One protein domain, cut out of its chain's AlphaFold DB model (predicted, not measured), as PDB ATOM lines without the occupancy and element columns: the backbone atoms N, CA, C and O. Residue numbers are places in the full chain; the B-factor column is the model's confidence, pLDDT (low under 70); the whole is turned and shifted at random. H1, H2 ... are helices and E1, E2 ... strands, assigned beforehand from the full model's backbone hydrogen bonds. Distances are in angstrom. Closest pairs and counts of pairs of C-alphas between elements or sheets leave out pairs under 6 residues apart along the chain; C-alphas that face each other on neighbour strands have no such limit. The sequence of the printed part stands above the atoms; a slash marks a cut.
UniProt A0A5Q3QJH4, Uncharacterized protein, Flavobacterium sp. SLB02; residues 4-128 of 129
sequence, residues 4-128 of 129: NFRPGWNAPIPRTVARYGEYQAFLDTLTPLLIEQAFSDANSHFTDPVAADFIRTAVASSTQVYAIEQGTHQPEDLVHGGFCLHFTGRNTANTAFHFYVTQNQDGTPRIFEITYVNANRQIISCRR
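Overview. This is residues 4 to 128 of the 129 residues of an uncharacterized protein of Flavobacterium sp. SLB02 (UniProt A0A5Q3QJH4). A strongly twisted sheet of five strands has the helical hairpin H3 and H4 packed over one face, with H2 over one end of E2 and E3. H1 lies beyond H2, at a corner away from the sheet. The printed part has 125 residues, with four named helices followed by five named strands, and its class is mixed, helices and strands. The sheet order is E1, E2, E3, E4, E5, all antiparallel. The whole is compact and rounded, with a radius of gyration of the C-alphas of 14.0 A and spans of 37 by 28 by 26 A.

Along the chain. H1 is residues 14 to 19, 8.9 A from first to last C-alpha, beginning at C-alpha 14 (-51.742, -46.035, 12.765). H2 is residues 21 to 29, 13.2 A. H3, residues 32 to 42, and H4, residues 49 to 59, are each 15.2 A long. E1 is residues 66 to 70, 12.8 A; E2 is residues 83 to 90, 22.9 A; E3 is residues 96 to 103, 22.7 A. E4, residues 109 to 117, is 24.1 A and bends by 54 degrees at residue 112. E5, residues 123 to 127, is 13.0 A and ends at C-alpha 127 (-28.624, -28.279, 14.338).

Arrangement. The strands form a meander, each the antiparallel neighbour of the one before, with E1 and E5 as edge strands. N 69 and O 88 of E1 and E2 are 2.9 A apart, within hydrogen-bond range, as are N 87 and O 99 of E2 and E3 at 2.9 A, N 100 and O 113 of E3 and E4 at 2.9 A, and N 126 and O 114 of E4 and E5 at 2.8 A. H2 and H4 on one face of the sheet make two layers, helices on one face of a sheet. H4 lies over E3 and E4 at a height of 9.1 A over the sheet, across the strands; its closest C-alphas to E4 are those of Ala 51 and Ile 114, 6.4 A. H3, on the same face as H4, lies over E4 at a height of 6.1 A; the closest C-alphas are those of Ala 38 and Arg 110, 5.4 A. H3 and H4, a hairpin, touch at Ser 40 and Val 59, their closest C-alphas, 6.1 A, at a steep tilt of 41 degrees, opposite ways. H2 lies over E2 and E3, slantwise to the strands, at a height of 9.8 A. H1 is not on the sheet; it and H2 only just touch, only at the corner, with 3 pairs of C-alphas within 8 A, the closest those of Val 17 and Gln 24, 5.8 A. Every O i to N i+4 pair is within hydrogen-bond range in H2, H3 and H4; in H1 it is 1 of 2.

Size, cuts and confidence. The two C-alphas farthest apart are those of Arg 19 and Thr 63, 39.7 A. The printed part has no cut. The link from E1 to E2, residues 71 to 82, is long. The mean pLDDT of the printed part is 89.7, and residues 62 to 63 are under 70.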
ATOM      1  N   ASN A   4     -29.809 -48.672  23.481       92.81
ATOM      2  CA  ASN A   4     -30.729 -49.756  23.797       92.81
ATOM      3  C   ASN A   4     -32.121 -49.415  23.268       92.81
ATOM      4  O   ASN A   4     -32.800 -48.535  23.794       92.81
ATOM      5  N   PHE A   5     -32.549 -50.117  22.229       93.81
ATOM      6  CA  PHE A   5     -33.808 -49.857  21.544       93.81
ATOM      7  C   PHE A   5     -34.974 -50.511  22.290       93.81
ATOM      8  O   PHE A   5     -35.035 -51.732  22.440       93.81
ATOM      9  N   ARG A   6     -35.916 -49.694  22.776       93.94
ATOM     10  CA  ARG A   6     -37.117 -50.183  23.467       93.94
ATOM     11  C   ARG A   6     -38.018 -50.955  22.491       93.94
ATOM     12  O   ARG A   6     -38.079 -50.601  21.315       93.94
ATOM     13  N   PRO A   7     -38.775 -51.968  22.951       92.12
ATOM     14  CA  PRO A   7     -39.800 -52.592  22.121       92.12
ATOM     15  C   PRO A   7     -40.742 -51.537  21.528       92.12
ATOM     16  O   PRO A   7     -41.268 -50.699  22.258       92.12
ATOM     17  N   GLY A   8     -40.927 -51.568  20.208       89.38
ATOM     18  CA  GLY A   8     -41.771 -50.608  19.493       89.38
ATOM     19  C   GLY A   8     -41.154 -49.225  19.258       89.38
ATOM     20  O   GLY A   8     -41.882 -48.313  18.894       89.38
ATOM     21  N   TRP A   9     -39.837 -49.047  19.426       92.00
ATOM     22  CA  TRP A   9     -39.145 -47.779  19.138       92.00
ATOM     23  C   TRP A   9     -39.331 -47.265  17.697       92.00
ATOM     24  O   TRP A   9     -39.192 -46.069  17.460       92.00
ATOM     25  N   ASN A  10     -39.617 -48.163  16.751       90.56
ATOM     26  CA  ASN A  10     -39.917 -47.875  15.349       90.56
ATOM     27  C   ASN A  10     -41.326 -48.352  14.947       90.56
ATOM     28  O   ASN A  10     -41.575 -48.619  13.772       90.56
ATOM     29  N   ALA A  11     -42.241 -48.518  15.907       88.81
ATOM     30  CA  ALA A  11     -43.581 -48.995  15.605       88.81
ATOM     31  C   ALA A  11     -44.396 -47.902  14.890       88.81
ATOM     32  O   ALA A  11     -44.519 -46.773  15.375       88.81
ATOM     33  N   PRO A  12     -45.023 -48.215  13.752       85.75
ATOM     34  CA  PRO A  12     -45.817 -47.225  13.054       85.75
ATOM     35  C   PRO A  12     -47.040 -46.809  13.867       85.75
ATOM     36  O   PRO A  12     -47.788 -47.642  14.382       85.75
ATOM     37  N   ILE A  13     -47.283 -45.501  13.945       85.38
ATOM     38  CA  ILE A  13     -48.488 -44.962  14.577       85.38
ATOM     39  C   ILE A  13     -49.639 -45.016  13.559       85.38
ATOM     40  O   ILE A  13     -49.586 -44.300  12.558       85.38
ATOM     41  N   PRO A  14     -50.724 -45.786  13.792       83.94
ATOM     42  CA  PRO A  14     -51.742 -46.035  12.765       83.94
ATOM     43  C   PRO A  14     -52.391 -44.770  12.186       83.94
ATOM     44  O   PRO A  14     -52.610 -44.669  10.981       83.94
ATOM     45  N   ARG A  15     -52.665 -43.772  13.039       81.00
ATOM     46  CA  ARG A  15     -53.241 -42.481  12.610       81.00
ATOM     47  C   ARG A  15     -52.312 -41.717  11.672       81.00
ATOM     48  O   ARG A  15     -52.775 -41.010  10.785       81.00
ATOM     49  N   THR A  16     -51.015 -41.865  11.890       79.81
ATOM     50  CA  THR A  16     -49.973 -41.216  11.116       79.81
ATOM     51  C   THR A  16     -49.794 -41.890   9.763       79.81
ATOM     52  O   THR A  16     -49.767 -41.201   8.751       79.81
ATOM     53  N   VAL A  17     -49.769 -43.225   9.727       83.62
ATOM     54  CA  VAL A  17     -49.670 -44.010   8.483       83.62
ATOM     55  C   VAL A  17     -50.807 -43.682   7.519       83.62
ATOM     56  O   VAL A  17     -50.571 -43.472   6.334       83.62
ATOM     57  N   ALA A  18     -52.038 -43.575   8.027       77.38
ATOM     58  CA  ALA A  18     -53.203 -43.245   7.207       77.38
ATOM     59  C   ALA A  18     -53.103 -41.860   6.540       77.38
ATOM     60  O   ALA A  18     -53.705 -41.635   5.492       77.38
ATOM     61  N   ARG A  19     -52.359 -40.932   7.153       73.88
ATOM     62  CA  ARG A  19     -52.163 -39.566   6.654       73.88
ATOM     63  C   ARG A  19     -50.900 -39.429   5.801       73.88
ATOM     64  O   ARG A  19     -50.892 -38.626   4.874       73.88
ATOM     65  N   TYR A  20     -49.863 -40.206   6.103       73.19
ATOM     66  CA  TYR A  20     -48.538 -40.116   5.500       73.19
ATOM     67  C   TYR A  20     -48.021 -41.529   5.184       73.19
ATOM     68  O   TYR A  20     -47.355 -42.154   6.003       73.19
ATOM     69  N   GLY A  21     -48.312 -42.060   3.992       73.44
ATOM     70  CA  GLY A  21     -47.842 -43.402   3.598       73.44
ATOM     71  C   GLY A  21     -46.311 -43.527   3.575       73.44
ATOM     72  O   GLY A  21     -45.758 -44.564   3.937       73.44
ATOM     73  N   GLU A  22     -45.620 -42.435   3.242       82.62
ATOM     74  CA  GLU A  22     -44.155 -42.339   3.232       82.62
ATOM     75  C   GLU A  22     -43.533 -42.471   4.633       82.62
ATOM     76  O   GLU A  22     -42.399 -42.923   4.759       82.62
ATOM     77  N   TYR A  23     -44.277 -42.150   5.699       85.44
ATOM     78  CA  TYR A  23     -43.815 -42.325   7.082       85.44
ATOM     79  C   TYR A  23     -43.602 -43.799   7.437       85.44
ATOM     80  O   TYR A  23     -42.581 -44.136   8.036       85.44
ATOM     81  N   GLN A  24     -44.526 -44.679   7.032       88.06
ATOM     82  CA  GLN A  24     -44.368 -46.123   7.221       88.06
ATOM     83  C   GLN A  24     -43.147 -46.626   6.451       88.06
ATOM     84  O   GLN A  24     -42.307 -47.306   7.025       88.06
ATOM     85  N   ALA A  25     -43.027 -46.239   5.178       87.69
ATOM     86  CA  ALA A  25     -41.915 -46.665   4.336       87.69
ATOM     87  C   ALA A  25     -40.561 -46.232   4.917       87.69
ATOM     88  O   ALA A  25     -39.624 -47.027   4.941       87.69
ATOM     89  N   PHE A  26     -40.462 -45.006   5.446       90.25
ATOM     90  CA  PHE A  26     -39.243 -44.554   6.106       90.25
ATOM     91  C   PHE A  26     -38.980 -45.355   7.396       90.25
ATOM     92  O   PHE A  26     -37.875 -45.868   7.571       90.25
ATOM     93  N   LEU A  27     -39.978 -45.561   8.262       90.38
ATOM     94  CA  LEU A  27     -39.813 -46.395   9.463       90.38
ATOM     95  C   LEU A  27     -39.369 -47.829   9.151       90.38
ATOM     96  O   LEU A  27     -38.493 -48.348   9.841       90.38
ATOM     97  N   ASP A  28     -39.927 -48.442   8.108       89.50
ATOM     98  CA  ASP A  28     -39.616 -49.816   7.697       89.50
ATOM     99  C   ASP A  28     -38.165 -49.967   7.225       89.50
ATOM    100  O   ASP A  28     -37.589 -51.052   7.309       89.50
ATOM    101  N   THR A  29     -37.547 -48.878   6.756       90.06
ATOM    102  CA  THR A  29     -36.123 -48.883   6.394       90.06
ATOM    103  C   THR A  29     -35.203 -48.863   7.612       90.06
ATOM    104  O   THR A  29     -34.039 -49.240   7.499       90.06
ATOM    105  N   LEU A  30     -35.686 -48.424   8.780       92.94
ATOM    106  CA  LEU A  30     -34.837 -48.231   9.946       92.94
ATOM    107  C   LEU A  30     -34.542 -49.542  10.668       92.94
ATOM    108  O   LEU A  30     -35.426 -50.269  11.118       92.94
ATOM    109  N   THR A  31     -33.252 -49.776  10.883       93.44
ATOM    110  CA  THR A  31     -32.740 -50.836  11.749       93.44
ATOM    111  C   THR A  31     -31.921 -50.223  12.885       93.44
ATOM    112  O   THR A  31     -31.421 -49.103  12.735       93.44
ATOM    113  N   PRO A  32     -31.719 -50.946  14.004       93.88
ATOM    114  CA  PRO A  32     -30.779 -50.524  15.040       93.88
ATOM    115  C   PRO A  32     -29.407 -50.150  14.467       93.88
ATOM    116  O   PRO A  32     -28.887 -49.088  14.788       93.88
ATOM    117  N   LEU A  33     -28.882 -50.960  13.539       93.62
ATOM    118  CA  LEU A  33     -27.596 -50.727  12.881       93.62
ATOM    119  C   LEU A  33     -27.566 -49.415  12.081       93.62
ATOM    120  O   LEU A  33     -26.578 -48.691  12.131       93.62
ATOM    121  N   LEU A  34     -28.635 -49.086  11.351       94.94
ATOM    122  CA  LEU A  34     -28.696 -47.842  10.578       94.94
ATOM    123  C   LEU A  34     -28.772 -46.608  11.484       94.94
ATOM    124  O   LEU A  34     -28.140 -45.597  11.195       94.94
ATOM    125  N   ILE A  35     -29.491 -46.688  12.606       95.38
ATOM    126  CA  ILE A  35     -29.484 -45.609  13.604       95.38
ATOM    127  C   ILE A  35     -28.099 -45.484  14.240       95.38
ATOM    128  O   ILE A  35     -27.573 -44.382  14.359       95.38
ATOM    129  N   GLU A  36     -27.471 -46.600  14.593       94.56
ATOM    130  CA  GLU A  36     -26.103 -46.633  15.102       94.56
ATOM    131  C   GLU A  36     -25.096 -45.974  14.136       94.56
ATOM    132  O   GLU A  36     -24.263 -45.150  14.532       94.56
ATOM    133  N   GLN A  37     -25.222 -46.261  12.841       95.00
ATOM    134  CA  GLN A  37     -24.449 -45.602  11.791       95.00
ATOM    135  C   GLN A  37     -24.760 -44.104  11.698       95.00
ATOM    136  O   GLN A  37     -23.826 -43.315  11.598       95.00
ATOM    137  N   ALA A  38     -26.025 -43.689  11.819       96.31
ATOM    138  CA  ALA A  38     -26.399 -42.272  11.821       96.31
ATOM    139  C   ALA A  38     -25.795 -41.500  13.007       96.31
ATOM    140  O   ALA A  38     -25.390 -40.351  12.854       96.31
ATOM    141  N   PHE A  39     -25.690 -42.123  14.183       96.19
ATOM    142  CA  PHE A  39     -24.975 -41.565  15.338       96.19
ATOM    143  C   PHE A  39     -23.465 -41.463  15.087       96.19
ATOM    144  O   PHE A  39     -22.841 -40.470  15.460       96.19
ATOM    145  N   SER A  40     -22.881 -42.470  14.436       95.31
ATOM    146  CA  SER A  40     -21.463 -42.465  14.056       95.31
ATOM    147  C   SER A  40     -21.156 -41.359  13.041       95.31
ATOM    148  O   SER A  40     -20.176 -40.640  13.203       95.31
ATOM    149  N   ASP A  41     -22.028 -41.178  12.048       95.75
ATOM    150  CA  ASP A  41     -21.968 -40.112  11.042       95.75
ATOM    151  C   ASP A  41     -22.228 -38.718  11.639       95.75
ATOM    152  O   ASP A  41     -21.607 -37.739  11.249       95.75
ATOM    153  N   ALA A  42     -23.107 -38.607  12.636       96.25
ATOM    154  CA  ALA A  42     -23.350 -37.363  13.365       96.25
ATOM    155  C   ALA A  42     -22.175 -36.932  14.262       96.25
ATOM    156  O   ALA A  42     -22.133 -35.784  14.722       96.25
ATOM    157  N   ASN A  43     -21.236 -37.835  14.550       94.12
ATOM    158  CA  ASN A  43     -20.131 -37.559  15.451       94.12
ATOM    159  C   ASN A  43     -19.260 -36.422  14.903       94.12
ATOM    160  O   ASN A  43     -18.810 -36.458  13.764       94.12
ATOM    161  N   SER A  44     -18.980 -35.422  15.738       92.44
ATOM    162  CA  SER A  44     -18.266 -34.183  15.373       92.44
ATOM    163  C   SER A  44     -19.039 -33.166  14.519       92.44
ATOM    164  O   SER A  44     -18.458 -32.149  14.155       92.44
ATOM    165  N   HIS A  45     -20.336 -33.366  14.255       95.94
ATOM    166  CA  HIS A  45     -21.164 -32.387  13.530       95.94
ATOM    167  C   HIS A  45     -22.097 -31.544  14.417       95.94
ATOM    168  O   HIS A  45     -22.926 -30.788  13.914       95.94
ATOM    169  N   PHE A  46     -21.994 -31.672  15.739       95.94
ATOM    170  CA  PHE A  46     -22.718 -30.833  16.690       95.94
ATOM    171  C   PHE A  46     -21.713 -30.008  17.486       95.94
ATOM    172  O   PHE A  46     -20.777 -30.552  18.070       95.94
ATOM    173  N   THR A  47     -21.898 -28.689  17.489       94.31
ATOM    174  CA  THR A  47     -21.023 -27.740  18.194       94.31
ATOM    175  C   THR A  47     -21.479 -27.472  19.624       94.31
ATOM    176  O   THR A  47     -20.655 -27.125  20.468       94.31
ATOM    177  N   ASP A  48     -22.770 -27.659  19.915       96.12
ATOM    178  CA  ASP A  48     -23.286 -27.587  21.279       96.12
ATOM    179  C   ASP A  48     -22.662 -28.700  22.140       96.12
ATOM    180  O   ASP A  48     -22.751 -29.875  21.766       96.12
ATOM    181  N   PRO A  49     -22.043 -28.372  23.290       94.62
ATOM    182  CA  PRO A  49     -21.316 -29.351  24.088       94.62
ATOM    183  C   PRO A  49     -22.170 -30.525  24.566       94.62
ATOM    184  O   PRO A  49     -21.664 -31.643  24.618       94.62
ATOM    185  N   VAL A  50     -23.443 -30.289  24.901       94.44
ATOM    186  CA  VAL A  50     -24.328 -31.313  25.470       94.44
ATOM    187  C   VAL A  50     -24.849 -32.232  24.367       94.44
ATOM    188  O   VAL A  50     -24.821 -33.452  24.519       94.44
ATOM    189  N   ALA A  51     -25.259 -31.673  23.227       95.50
ATOM    190  CA  ALA A  51     -25.648 -32.471  22.066       95.50
ATOM    191  C   ALA A  51     -24.467 -33.300  21.527       95.50
ATOM    192  O   ALA A  51     -24.618 -34.485  21.227       95.50
ATOM    193  N   ALA A  52     -23.272 -32.705  21.460       95.00
ATOM    194  CA  ALA A  52     -22.057 -33.405  21.057       95.00
ATOM    195  C   ALA A  52     -21.691 -34.534  22.031       95.00
ATOM    196  O   ALA A  52     -21.278 -35.610  21.599       95.00
ATOM    197  N   ASP A  53     -21.845 -34.307  23.338       93.00
ATOM    198  CA  ASP A  53     -21.594 -35.318  24.363       93.00
ATOM    199  C   ASP A  53     -22.569 -36.497  24.278       93.00
ATOM    200  O   ASP A  53     -22.140 -37.650  24.333       93.00
ATOM    201  N   PHE A  54     -23.855 -36.226  24.034       93.94
ATOM    202  CA  PHE A  54     -24.851 -37.264  23.772       93.94
ATOM    203  C   PHE A  54     -24.440 -38.166  22.597       93.94
ATOM    204  O   PHE A  54     -24.399 -39.389  22.749       93.94
ATOM    205  N   ILE A  55     -24.067 -37.578  21.453       95.12
ATOM    206  CA  ILE A  55     -23.612 -38.342  20.282       95.12
ATOM    207  C   ILE A  55     -22.345 -39.143  20.599       95.12
ATOM    208  O   ILE A  55     -22.296 -40.349  20.351       95.12
ATOM    209  N   ARG A  56     -21.324 -38.505  21.187       92.81
ATOM    210  CA  ARG A  56     -20.055 -39.174  21.510       92.81
ATOM    211  C   ARG A  56     -20.253 -40.344  22.463       92.81
ATOM    212  O   ARG A  56     -19.691 -41.411  22.233       92.81
ATOM    213  N   THR A  57     -21.068 -40.174  23.499       91.12
ATOM    214  CA  THR A  57     -21.324 -41.218  24.499       91.12
ATOM    215  C   THR A  57     -22.090 -42.396  23.902       91.12
ATOM    216  O   THR A  57     -21.747 -43.549  24.178       91.12
ATOM    217  N   ALA A  58     -23.069 -42.123  23.031       90.81
ATOM    218  CA  ALA A  58     -23.777 -43.153  22.276       90.81
ATOM    219  C   ALA A  58     -22.827 -43.975  21.382       90.81
ATOM    220  O   ALA A  58     -22.944 -45.203  21.310       90.81
ATOM    221  N   VAL A  59     -21.847 -43.325  20.746       90.38
ATOM    222  CA  VAL A  59     -20.851 -43.986  19.885       90.38
ATOM    223  C   VAL A  59     -19.814 -44.770  20.697       90.38
ATOM    224  O   VAL A  59     -19.494 -45.903  20.339       90.38
ATOM    225  N   ALA A  60     -19.329 -44.226  21.818       84.19
ATOM    226  CA  ALA A  60     -18.157 -44.708  22.561       84.19
ATOM    227  C   ALA A  60     -18.286 -46.093  23.238       84.19
ATOM    228  O   ALA A  60     -17.402 -46.483  23.995       84.19
ATOM    229  N   SER A  61     -19.360 -46.855  22.985       70.06
ATOM    230  CA  SER A  61     -19.638 -48.154  23.623       70.06
ATOM    231  C   SER A  61     -19.441 -48.112  25.147       70.06
ATOM    232  O   SER A  61     -18.796 -48.979  25.736       70.06
ATOM    233  N   SER A  62     -19.961 -47.049  25.764       67.12
ATOM    234  CA  SER A  62     -19.792 -46.754  27.184       67.12
ATOM    235  C   SER A  62     -20.788 -47.514  28.068       67.12
ATOM    236  O   SER A  62     -21.760 -48.105  27.597       67.12
ATOM    237  N   THR A  63     -20.570 -47.465  29.384       65.38
ATOM    238  CA  THR A  63     -21.519 -47.966  30.392       65.38
ATOM    239  C   THR A  63     -22.795 -47.121  30.487       65.38
ATOM    240  O   THR A  63     -23.790 -47.580  31.051       65.38
ATOM    241  N   GLN A  64     -22.796 -45.898  29.943       71.06
ATOM    242  CA  GLN A  64     -23.982 -45.052  29.865       71.06
ATOM    243  C   GLN A  64     -24.817 -45.437  28.650       71.06
ATOM    244  O   GLN A  64     -24.611 -44.954  27.541       71.06
ATOM    245  N   VAL A  65     -25.784 -46.317  28.887       81.62
ATOM    246  CA  VAL A  65     -26.722 -46.780  27.868       81.62
ATOM    247  C   VAL A  65     -27.877 -45.793  27.731       81.62
ATOM    248  O   VAL A  65     -28.552 -45.478  28.713       81.62
ATOM    249  N   TYR A  66     -28.140 -45.352  26.504       89.81
ATOM    250  CA  TYR A  66     -29.320 -44.571  26.164       89.81
ATOM    251  C   TYR A  66     -30.460 -45.489  25.744       89.81
ATOM    252  O   TYR A  66     -30.330 -46.255  24.791       89.81
ATOM    253  N   ALA A  67     -31.596 -45.392  26.428       93.31
ATOM    254  CA  ALA A  67     -32.822 -46.022  25.963       93.31
ATOM    255  C   ALA A  67     -33.389 -45.212  24.792       93.31
ATOM    256  O   ALA A  67     -33.706 -44.037  24.971       93.31
ATOM    257  N   ILE A  68     -33.509 -45.838  23.625       94.88
ATOM    258  CA  ILE A  68     -34.101 -45.245  22.430       94.88
ATOM    259  C   ILE A  68     -35.566 -45.648  22.347       94.88
ATOM    260  O   ILE A  68     -35.904 -46.833  22.347       94.88
ATOM    261  N   GLU A  69     -36.426 -44.647  22.264       93.56
ATOM    262  CA  GLU A  69     -37.863 -44.790  22.091       93.56
ATOM    263  C   GLU A  69     -38.361 -43.829  21.016       93.56
ATOM    264  O   GLU A  69     -37.692 -42.862  20.638       93.56
ATOM    265  N   GLN A  70     -39.556 -44.104  20.520       89.25
ATOM    266  CA  GLN A  70     -40.200 -43.231  19.563       89.25
ATOM    267  C   GLN A  70     -40.609 -41.913  20.229       89.25
ATOM    268  O   GLN A  70     -41.052 -41.884  21.376       89.25
ATOM    269  N   GLY A  71     -40.458 -40.811  19.502       80.94
ATOM    270  CA  GLY A  71     -40.974 -39.509  19.893       80.94
ATOM    271  C   GLY A  71     -42.500 -39.491  19.966       80.94
ATOM    272  O   GLY A  71     -43.188 -40.248  19.279       80.94
ATOM    273  N   THR A  72     -43.039 -38.616  20.813       75.75
ATOM    274  CA  THR A  72     -44.489 -38.496  21.034       75.75
ATOM    275  C   THR A  72     -45.215 -37.802  19.883       75.75
ATOM    276  O   THR A  72     -46.433 -37.933  19.772       75.75
ATOM    277  N   HIS A  73     -44.492 -37.072  19.030       75.38
ATOM    278  CA  HIS A  73     -45.028 -36.381  17.861       75.38
ATOM    279  C   HIS A  73     -44.367 -36.968  16.614       75.38
ATOM    280  O   HIS A  73     -43.163 -36.848  16.431       75.38
ATOM    281  N   GLN A  74     -45.137 -37.693  15.799       78.69
ATOM    282  CA  GLN A  74     -44.603 -38.454  14.668       78.69
ATOM    283  C   GLN A  74     -45.546 -38.425  13.448       78.69
ATOM    284  O   GLN A  74     -46.742 -38.712  13.615       78.69
ATOM    285  N   PRO A  75     -45.016 -38.179  12.229       80.69
ATOM    286  CA  PRO A  75     -43.736 -37.526  11.971       80.69
ATOM    287  C   PRO A  75     -43.809 -36.044  12.354       80.69
ATOM    288  O   PRO A  75     -44.873 -35.541  12.722       80.69
ATOM    289  N   GLU A  76     -42.694 -35.334  12.212       81.81
ATOM    290  CA  GLU A  76     -42.685 -33.874  12.275       81.81
ATOM    291  C   GLU A  76     -42.461 -33.267  10.888       81.81
ATOM    292  O   GLU A  76     -41.548 -33.674  10.164       81.81
ATOM    293  N   ASP A  77     -43.308 -32.301  10.519       83.19
ATOM    294  CA  ASP A  77     -43.223 -31.586   9.243       83.19
ATOM    295  C   ASP A  77     -41.964 -30.703   9.206       83.19
ATOM    296  O   ASP A  77     -41.656 -29.973  10.152       83.19
ATOM    297  N   LEU A  78     -41.243 -30.729   8.085       80.06
ATOM    298  CA  LEU A  78     -40.092 -29.854   7.866       80.06
ATOM    299  C   LEU A  78     -40.533 -28.525   7.243       80.06
ATOM    300  O   LEU A  78     -41.398 -28.480   6.369       80.06
ATOM    301  N   VAL A  79     -39.863 -27.430   7.620       77.06
ATOM    302  CA  VAL A  79     -40.162 -26.064   7.129       77.06
ATOM    303  C   VAL A  79     -40.120 -25.957   5.597       77.06
ATOM    304  O   VAL A  79     -40.852 -25.162   5.012       77.06
ATOM    305  N   HIS A  80     -39.282 -26.759   4.936       73.69
ATOM    306  CA  HIS A  80     -39.094 -26.739   3.482       73.69
ATOM    307  C   HIS A  80     -39.852 -27.856   2.743       73.69
ATOM    308  O   HIS A  80     -39.571 -28.113   1.575       73.69
ATOM    309  N   GLY A  81     -40.820 -28.495   3.405       75.50
ATOM    310  CA  GLY A  81     -41.547 -29.646   2.875       75.50
ATOM    311  C   GLY A  81     -40.869 -30.978   3.200       75.50
ATOM    312  O   GLY A  81     -39.679 -31.039   3.513       75.50
ATOM    313  N   GLY A  82     -41.658 -32.053   3.147       83.62
ATOM    314  CA  GLY A  82     -41.270 -33.363   3.666       83.62
ATOM    315  C   GLY A  82     -41.418 -33.452   5.185       83.62
ATOM    316  O   GLY A  82     -41.990 -32.570   5.829       83.62
ATOM    317  N   PHE A  83     -40.900 -34.533   5.760       87.44
ATOM    318  CA  PHE A  83     -41.002 -34.801   7.188       87.44
ATOM    319  C   PHE A  83     -39.711 -35.409   7.737       87.44
ATOM    320  O   PHE A  83     -38.847 -35.877   6.994       87.44
ATOM    321  N   CYS A  84     -39.595 -35.425   9.058       91.75
ATOM    322  CA  CYS A  84     -38.576 -36.178   9.769       91.75
ATOM    323  C   CYS A  84     -39.199 -37.095  10.819       91.75
ATOM    324  O   CYS A  84     -40.340 -36.914  11.250       91.75
ATOM    325  N   LEU A  85     -38.428 -38.099  11.219       93.50
ATOM    326  CA  LEU A  85     -38.775 -38.987  12.314       93.50
ATOM    327  C   LEU A  85     -38.201 -38.436  13.617       93.50
ATOM    328  O   LEU A  85     -37.027 -38.079  13.690       93.50
ATOM    329  N   HIS A  86     -39.033 -38.409  14.653       93.62
ATOM    330  CA  HIS A  86     -38.668 -37.963  15.995       93.62
ATOM    331  C   HIS A  86     -38.402 -39.152  16.920       93.62
ATOM    332  O   HIS A  86     -39.267 -39.999  17.139       93.62
ATOM    333  N   PHE A  87     -37.225 -39.197  17.524       95.06
ATOM    334  CA  PHE A  87     -36.882 -40.198  18.529       95.06
ATOM    335  C   PHE A  87     -36.454 -39.534  19.829       95.06
ATOM    336  O   PHE A  87     -36.036 -38.378  19.850       95.06
ATOM    337  N   THR A  88     -36.546 -40.283  20.923       95.56
ATOM    338  CA  THR A  88     -36.059 -39.855  22.232       95.56
ATOM    339  C   THR A  88     -35.003 -40.834  22.724       95.56
ATOM    340  O   THR A  88     -35.254 -42.031  22.827       95.56
ATOM    341  N   GLY A  89     -33.813 -40.327  23.035       95.12
ATOM    342  CA  GLY A  89     -32.773 -41.027  23.777       95.12
ATOM    343  C   GLY A  89     -32.799 -40.592  25.240       95.12
ATOM    344  O   GLY A  89     -32.695 -39.400  25.526       95.12
ATOM    345  N   ARG A  90     -32.924 -41.535  26.179       94.19
ATOM    346  CA  ARG A  90     -32.860 -41.248  27.624       94.19
ATOM    347  C   ARG A  90     -31.638 -41.874  28.266       94.19
ATOM    348  O   ARG A  90     -31.456 -43.084  28.161       94.19
ATOM    349  N   ASN A  91     -30.838 -41.066  28.955       90.00
ATOM    350  CA  ASN A  91     -29.723 -41.569  29.759       90.00
ATOM    351  C   ASN A  91     -30.207 -42.145  31.106       90.00
ATOM    352  O   ASN A  91     -31.389 -42.092  31.453       90.00
ATOM    353  N   THR A  92     -29.273 -42.656  31.908       86.69
ATOM    354  CA  THR A  92     -29.544 -43.221  33.244       86.69
ATOM    355  C   THR A  92     -30.046 -42.196  34.267       86.69
ATOM    356  O   THR A  92     -30.700 -42.579  35.233       86.69
ATOM    357  N   ALA A  93     -29.795 -40.902  34.047       87.81
ATOM    358  CA  ALA A  93     -30.336 -39.801  34.846       87.81
ATOM    359  C   ALA A  93     -31.736 -39.347  34.382       87.81
ATOM    360  O   ALA A  93     -32.266 -38.359  34.889       87.81
ATOM    361  N   ASN A  94     -32.339 -40.058  33.421       88.25
ATOM    362  CA  ASN A  94     -33.626 -39.741  32.802       88.25
ATOM    363  C   ASN A  94     -33.662 -38.393  32.050       88.25
ATOM    364  O   ASN A  94     -34.736 -37.861  31.764       88.25
ATOM    365  N   THR A  95     -32.501 -37.845  31.685       90.81
ATOM    366  CA  THR A  95     -32.405 -36.715  30.756       90.81
ATOM    367  C   THR A  95     -32.844 -37.175  29.371       90.81
ATOM    368  O   THR A  95     -32.334 -38.173  28.860       90.81
ATOM    369  N   ALA A  96     -33.781 -36.441  28.771       94.12
ATOM    370  CA  ALA A  96     -34.291 -36.711  27.435       94.12
ATOM    371  C   ALA A  96     -33.533 -35.901  26.379       94.12
ATOM    372  O   ALA A  96     -33.421 -34.679  26.487       94.12
ATOM    373  N   PHE A  97     -33.080 -36.601  25.347       95.81
ATOM    374  CA  PHE A  97     -32.532 -36.041  24.123       95.81
ATOM    375  C   PHE A  97     -33.463 -36.410  22.982       95.81
ATOM    376  O   PHE A  97     -33.589 -37.582  22.627       95.81
ATOM    377  N   HIS A  98     -34.136 -35.423  22.420       96.31
ATOM    378  CA  HIS A  98     -34.940 -35.607  21.229       96.31
ATOM    379  C   HIS A  98     -34.030 -35.466  20.019       96.31
ATOM    380  O   HIS A  98     -33.329 -34.469  19.897       96.31
ATOM    381  N   PHE A  99     -34.007 -36.453  19.137       95.75
ATOM    382  CA  PHE A  99     -33.199 -36.396  17.927       95.75
ATOM    383  C   PHE A  99     -34.064 -36.662  16.706       95.75
ATOM    384  O   PHE A  99     -34.963 -37.507  16.721       95.75
ATOM    385  N   TYR A 100     -33.787 -35.893  15.663       95.56
ATOM    386  CA  TYR A 100     -34.615 -35.802  14.475       95.56
ATOM    387  C   TYR A 100     -33.860 -36.385  13.295       95.56
ATOM    388  O   TYR A 100     -32.705 -36.026  13.037       95.56
ATOM    389  N   VAL A 101     -34.518 -37.305  12.599       95.56
ATOM    390  CA  VAL A 101     -33.908 -38.138  11.568       95.56
ATOM    391  C   VAL A 101     -34.604 -37.897  10.237       95.56
ATOM    392  O   VAL A 101     -35.809 -38.099  10.103       95.56
ATOM    393  N   THR A 102     -33.832 -37.474   9.243       94.31
ATOM    394  CA  THR A 102     -34.233 -37.434   7.828       94.31
ATOM    395  C   THR A 102     -33.634 -38.614   7.080       94.31
ATOM    396  O   THR A 102     -32.701 -39.243   7.577       94.31
ATOM    397  N   GLN A 103     -34.130 -38.900   5.879       92.12
ATOM    398  CA  GLN A 103     -33.534 -39.896   4.993       92.12
ATOM    399  C   GLN A 103     -32.726 -39.203   3.893       92.12
ATOM    400  O   GLN A 103     -33.206 -38.258   3.268       92.12
ATOM    401  N   ASN A 104     -31.495 -39.655   3.666       90.75
ATOM    402  CA  ASN A 104     -30.712 -39.270   2.498       90.75
ATOM    403  C   ASN A 104     -31.288 -39.930   1.231       90.75
ATOM    404  O   ASN A 104     -32.062 -40.883   1.304       90.75
ATOM    405  N   GLN A 105     -30.876 -39.456   0.050       87.56
ATOM    406  CA  GLN A 105     -31.344 -40.006  -1.235       87.56
ATOM    407  C   GLN A 105     -30.993 -41.490  -1.434       87.56
ATOM    408  O   GLN A 105     -31.690 -42.190  -2.159       87.56
ATOM    409  N   ASP A 106     -29.930 -41.968  -0.788       88.62
ATOM    410  CA  ASP A 106     -29.498 -43.369  -0.808       88.62
ATOM    411  C   ASP A 106     -30.234 -44.254   0.217       88.62
ATOM    412  O   ASP A 106     -29.926 -45.437   0.351       88.62
ATOM    413  N   GLY A 107     -31.204 -43.693   0.945       87.00
ATOM    414  CA  GLY A 107     -31.986 -44.395   1.959       87.00
ATOM    415  C   GLY A 107     -31.369 -44.385   3.359       87.00
ATOM    416  O   GLY A 107     -32.020 -44.841   4.302       87.00
ATOM    417  N   THR A 108     -30.152 -43.859   3.538       92.69
ATOM    418  CA  THR A 108     -29.492 -43.840   4.851       92.69
ATOM    419  C   THR A 108     -30.114 -42.790   5.784       92.69
ATOM    420  O   THR A 108     -30.416 -41.673   5.350       92.69
ATOM    421  N   PRO A 109     -30.339 -43.104   7.075       95.31
ATOM    422  CA  PRO A 109     -30.833 -42.118   8.022       95.31
ATOM    423  C   PRO A 109     -29.748 -41.110   8.398       95.31
ATOM    424  O   PRO A 109     -28.584 -41.450   8.596       95.31
ATOM    425  N   ARG A 110     -30.168 -39.862   8.579       95.94
ATOM    426  CA  ARG A 110     -29.317 -38.742   8.968       95.94
ATOM    427  C   ARG A 110     -29.930 -38.016  10.154       95.94
ATOM    428  O   ARG A 110     -31.004 -37.432  10.030       95.94
ATOM    429  N   ILE A 111     -29.220 -37.993  11.280       97.19
ATOM    430  CA  ILE A 111     -29.562 -37.110  12.402       97.19
ATOM    431  C   ILE A 111     -29.175 -35.686  11.998       97.19
ATOM    432  O   ILE A 111     -28.012 -35.434  11.666       97.19
ATOM    433  N   PHE A 112     -30.138 -34.765  11.989       96.12
ATOM    434  CA  PHE A 112     -29.905 -33.378  11.562       96.12
ATOM    435  C   PHE A 112     -30.160 -32.344  12.662       96.12
ATOM    436  O   PHE A 112     -29.630 -31.237  12.584       96.12
ATOM    437  N   GLU A 113     -30.946 -32.688  13.678       96.62
ATOM    438  CA  GLU A 113     -31.234 -31.822  14.816       96.62
ATOM    439  C   GLU A 113     -31.327 -32.661  16.092       96.62
ATOM    440  O   GLU A 113     -31.763 -33.816  16.069       96.62
ATOM    441  N   ILE A 114     -30.884 -32.076  17.201       97.19
ATOM    442  CA  ILE A 114     -31.020 -32.616  18.550       97.19
ATOM    443  C   ILE A 114     -31.596 -31.503  19.414       97.19
ATOM    444  O   ILE A 114     -31.068 -30.391  19.416       97.19
ATOM    445  N   THR A 115     -32.649 -31.801  20.165       96.50
ATOM    446  CA  THR A 115     -33.183 -30.902  21.180       96.50
ATOM    447  C   THR A 115     -33.131 -31.532  22.564       96.50
ATOM    448  O   THR A 115     -33.254 -32.746  22.742       96.50
ATOM    449  N   TYR A 116     -32.904 -30.700  23.572       95.75
ATOM    450  CA  TYR A 116     -32.901 -31.109  24.974       95.75
ATOM    451  C   TYR A 116     -33.323 -29.940  25.862       95.75
ATOM    452  O   TYR A 116     -33.326 -28.781  25.445       95.75
ATOM    453  N   VAL A 117     -33.681 -30.243  27.107       95.44
ATOM    454  CA  VAL A 117     -33.998 -29.227  28.113       95.44
ATOM    455  C   VAL A 117     -32.759 -28.973  28.966       95.44
ATOM    456  O   VAL A 117     -32.243 -29.894  29.598       95.44
ATOM    457  N   ASN A 118     -32.265 -27.735  28.986       92.75
ATOM    458  CA  ASN A 118     -31.113 -27.365  29.810       92.75
ATOM    459  C   ASN A 118     -31.492 -27.217  31.299       92.75
ATOM    460  O   ASN A 118     -32.661 -27.281  31.686       92.75
ATOM    461  N   ALA A 119     -30.499 -26.953  32.154       90.00
ATOM    462  CA  ALA A 119     -30.708 -26.768  33.595       90.00
ATOM    463  C   ALA A 119     -31.709 -25.642  33.946       90.00
ATOM    464  O   ALA A 119     -32.383 -25.712  34.972       90.00
ATOM    465  N   ASN A 120     -31.865 -24.646  33.068       94.00
ATOM    466  CA  ASN A 120     -32.799 -23.527  33.223       94.00
ATOM    467  C   ASN A 120     -34.204 -23.830  32.676       94.00
ATOM    468  O   ASN A 120     -35.026 -22.922  32.564       94.00
ATOM    469  N   ARG A 121     -34.495 -25.091  32.330       93.62
ATOM    470  CA  ARG A 121     -35.760 -25.541  31.727       93.62
ATOM    471  C   ARG A 121     -36.054 -24.930  30.353       93.62
ATOM    472  O   ARG A 121     -37.209 -24.868  29.940       93.62
ATOM    473  N   GLN A 122     -35.024 -24.491  29.641       95.56
ATOM    474  CA  GLN A 122     -35.156 -23.981  28.281       95.56
ATOM    475  C   GLN A 122     -34.920 -25.112  27.287       95.56
ATOM    476  O   GLN A 122     -34.003 -25.915  27.470       95.56
ATOM    477  N   ILE A 123     -35.734 -25.152  26.232       94.81
ATOM    478  CA  ILE A 123     -35.502 -26.038  25.093       94.81
ATOM    479  C   ILE A 123     -34.345 -25.455  24.291       94.81
ATOM    480  O   ILE A 123     -34.407 -24.310  23.841       94.81
ATOM    481  N   ILE A 124     -33.295 -26.246  24.134       97.06
ATOM    482  CA  ILE A 124     -32.160 -25.938  23.279       97.06
ATOM    483  C   ILE A 124     -32.302 -26.773  22.016       97.06
ATOM    484  O   ILE A 124     -32.467 -27.987  22.110       97.06
ATOM    485  N   SER A 125     -32.235 -26.116  20.857       96.06
ATOM    486  CA  SER A 125     -32.190 -26.761  19.547       96.06
ATOM    487  C   SER A 125     -30.796 -26.661  18.958       96.06
ATOM    488  O   SER A 125     -30.282 -25.568  18.721       96.06
ATOM    489  N   CYS A 126     -30.197 -27.812  18.692       96.75
ATOM    490  CA  CYS A 126     -28.864 -27.936  18.133       96.75
ATOM    491  C   CYS A 126     -28.990 -28.540  16.744       96.75
ATOM    492  O   CYS A 126     -29.380 -29.697  16.608       96.75
ATOM    493  N   ARG A 127     -28.652 -27.773  15.711       95.44
ATOM    494  CA  ARG A 127     -28.624 -28.279  14.338       95.44
ATOM    495  C   ARG A 127     -27.245 -28.797  13.987       95.44
ATOM    496  O   ARG A 127     -26.234 -28.248  14.422       95.44
ATOM    497  N   ARG A 128     -27.239 -29.849  13.179       93.62
ATOM    498  CA  ARG A 128     -26.035 -30.410  12.585       93.62
ATOM    499  C   ARG A 128     -25.376 -29.373  11.670       93.62
ATOM    500  O   ARG A 128     -26.068 -28.792  10.831       93.62
TER     501      ARG A 128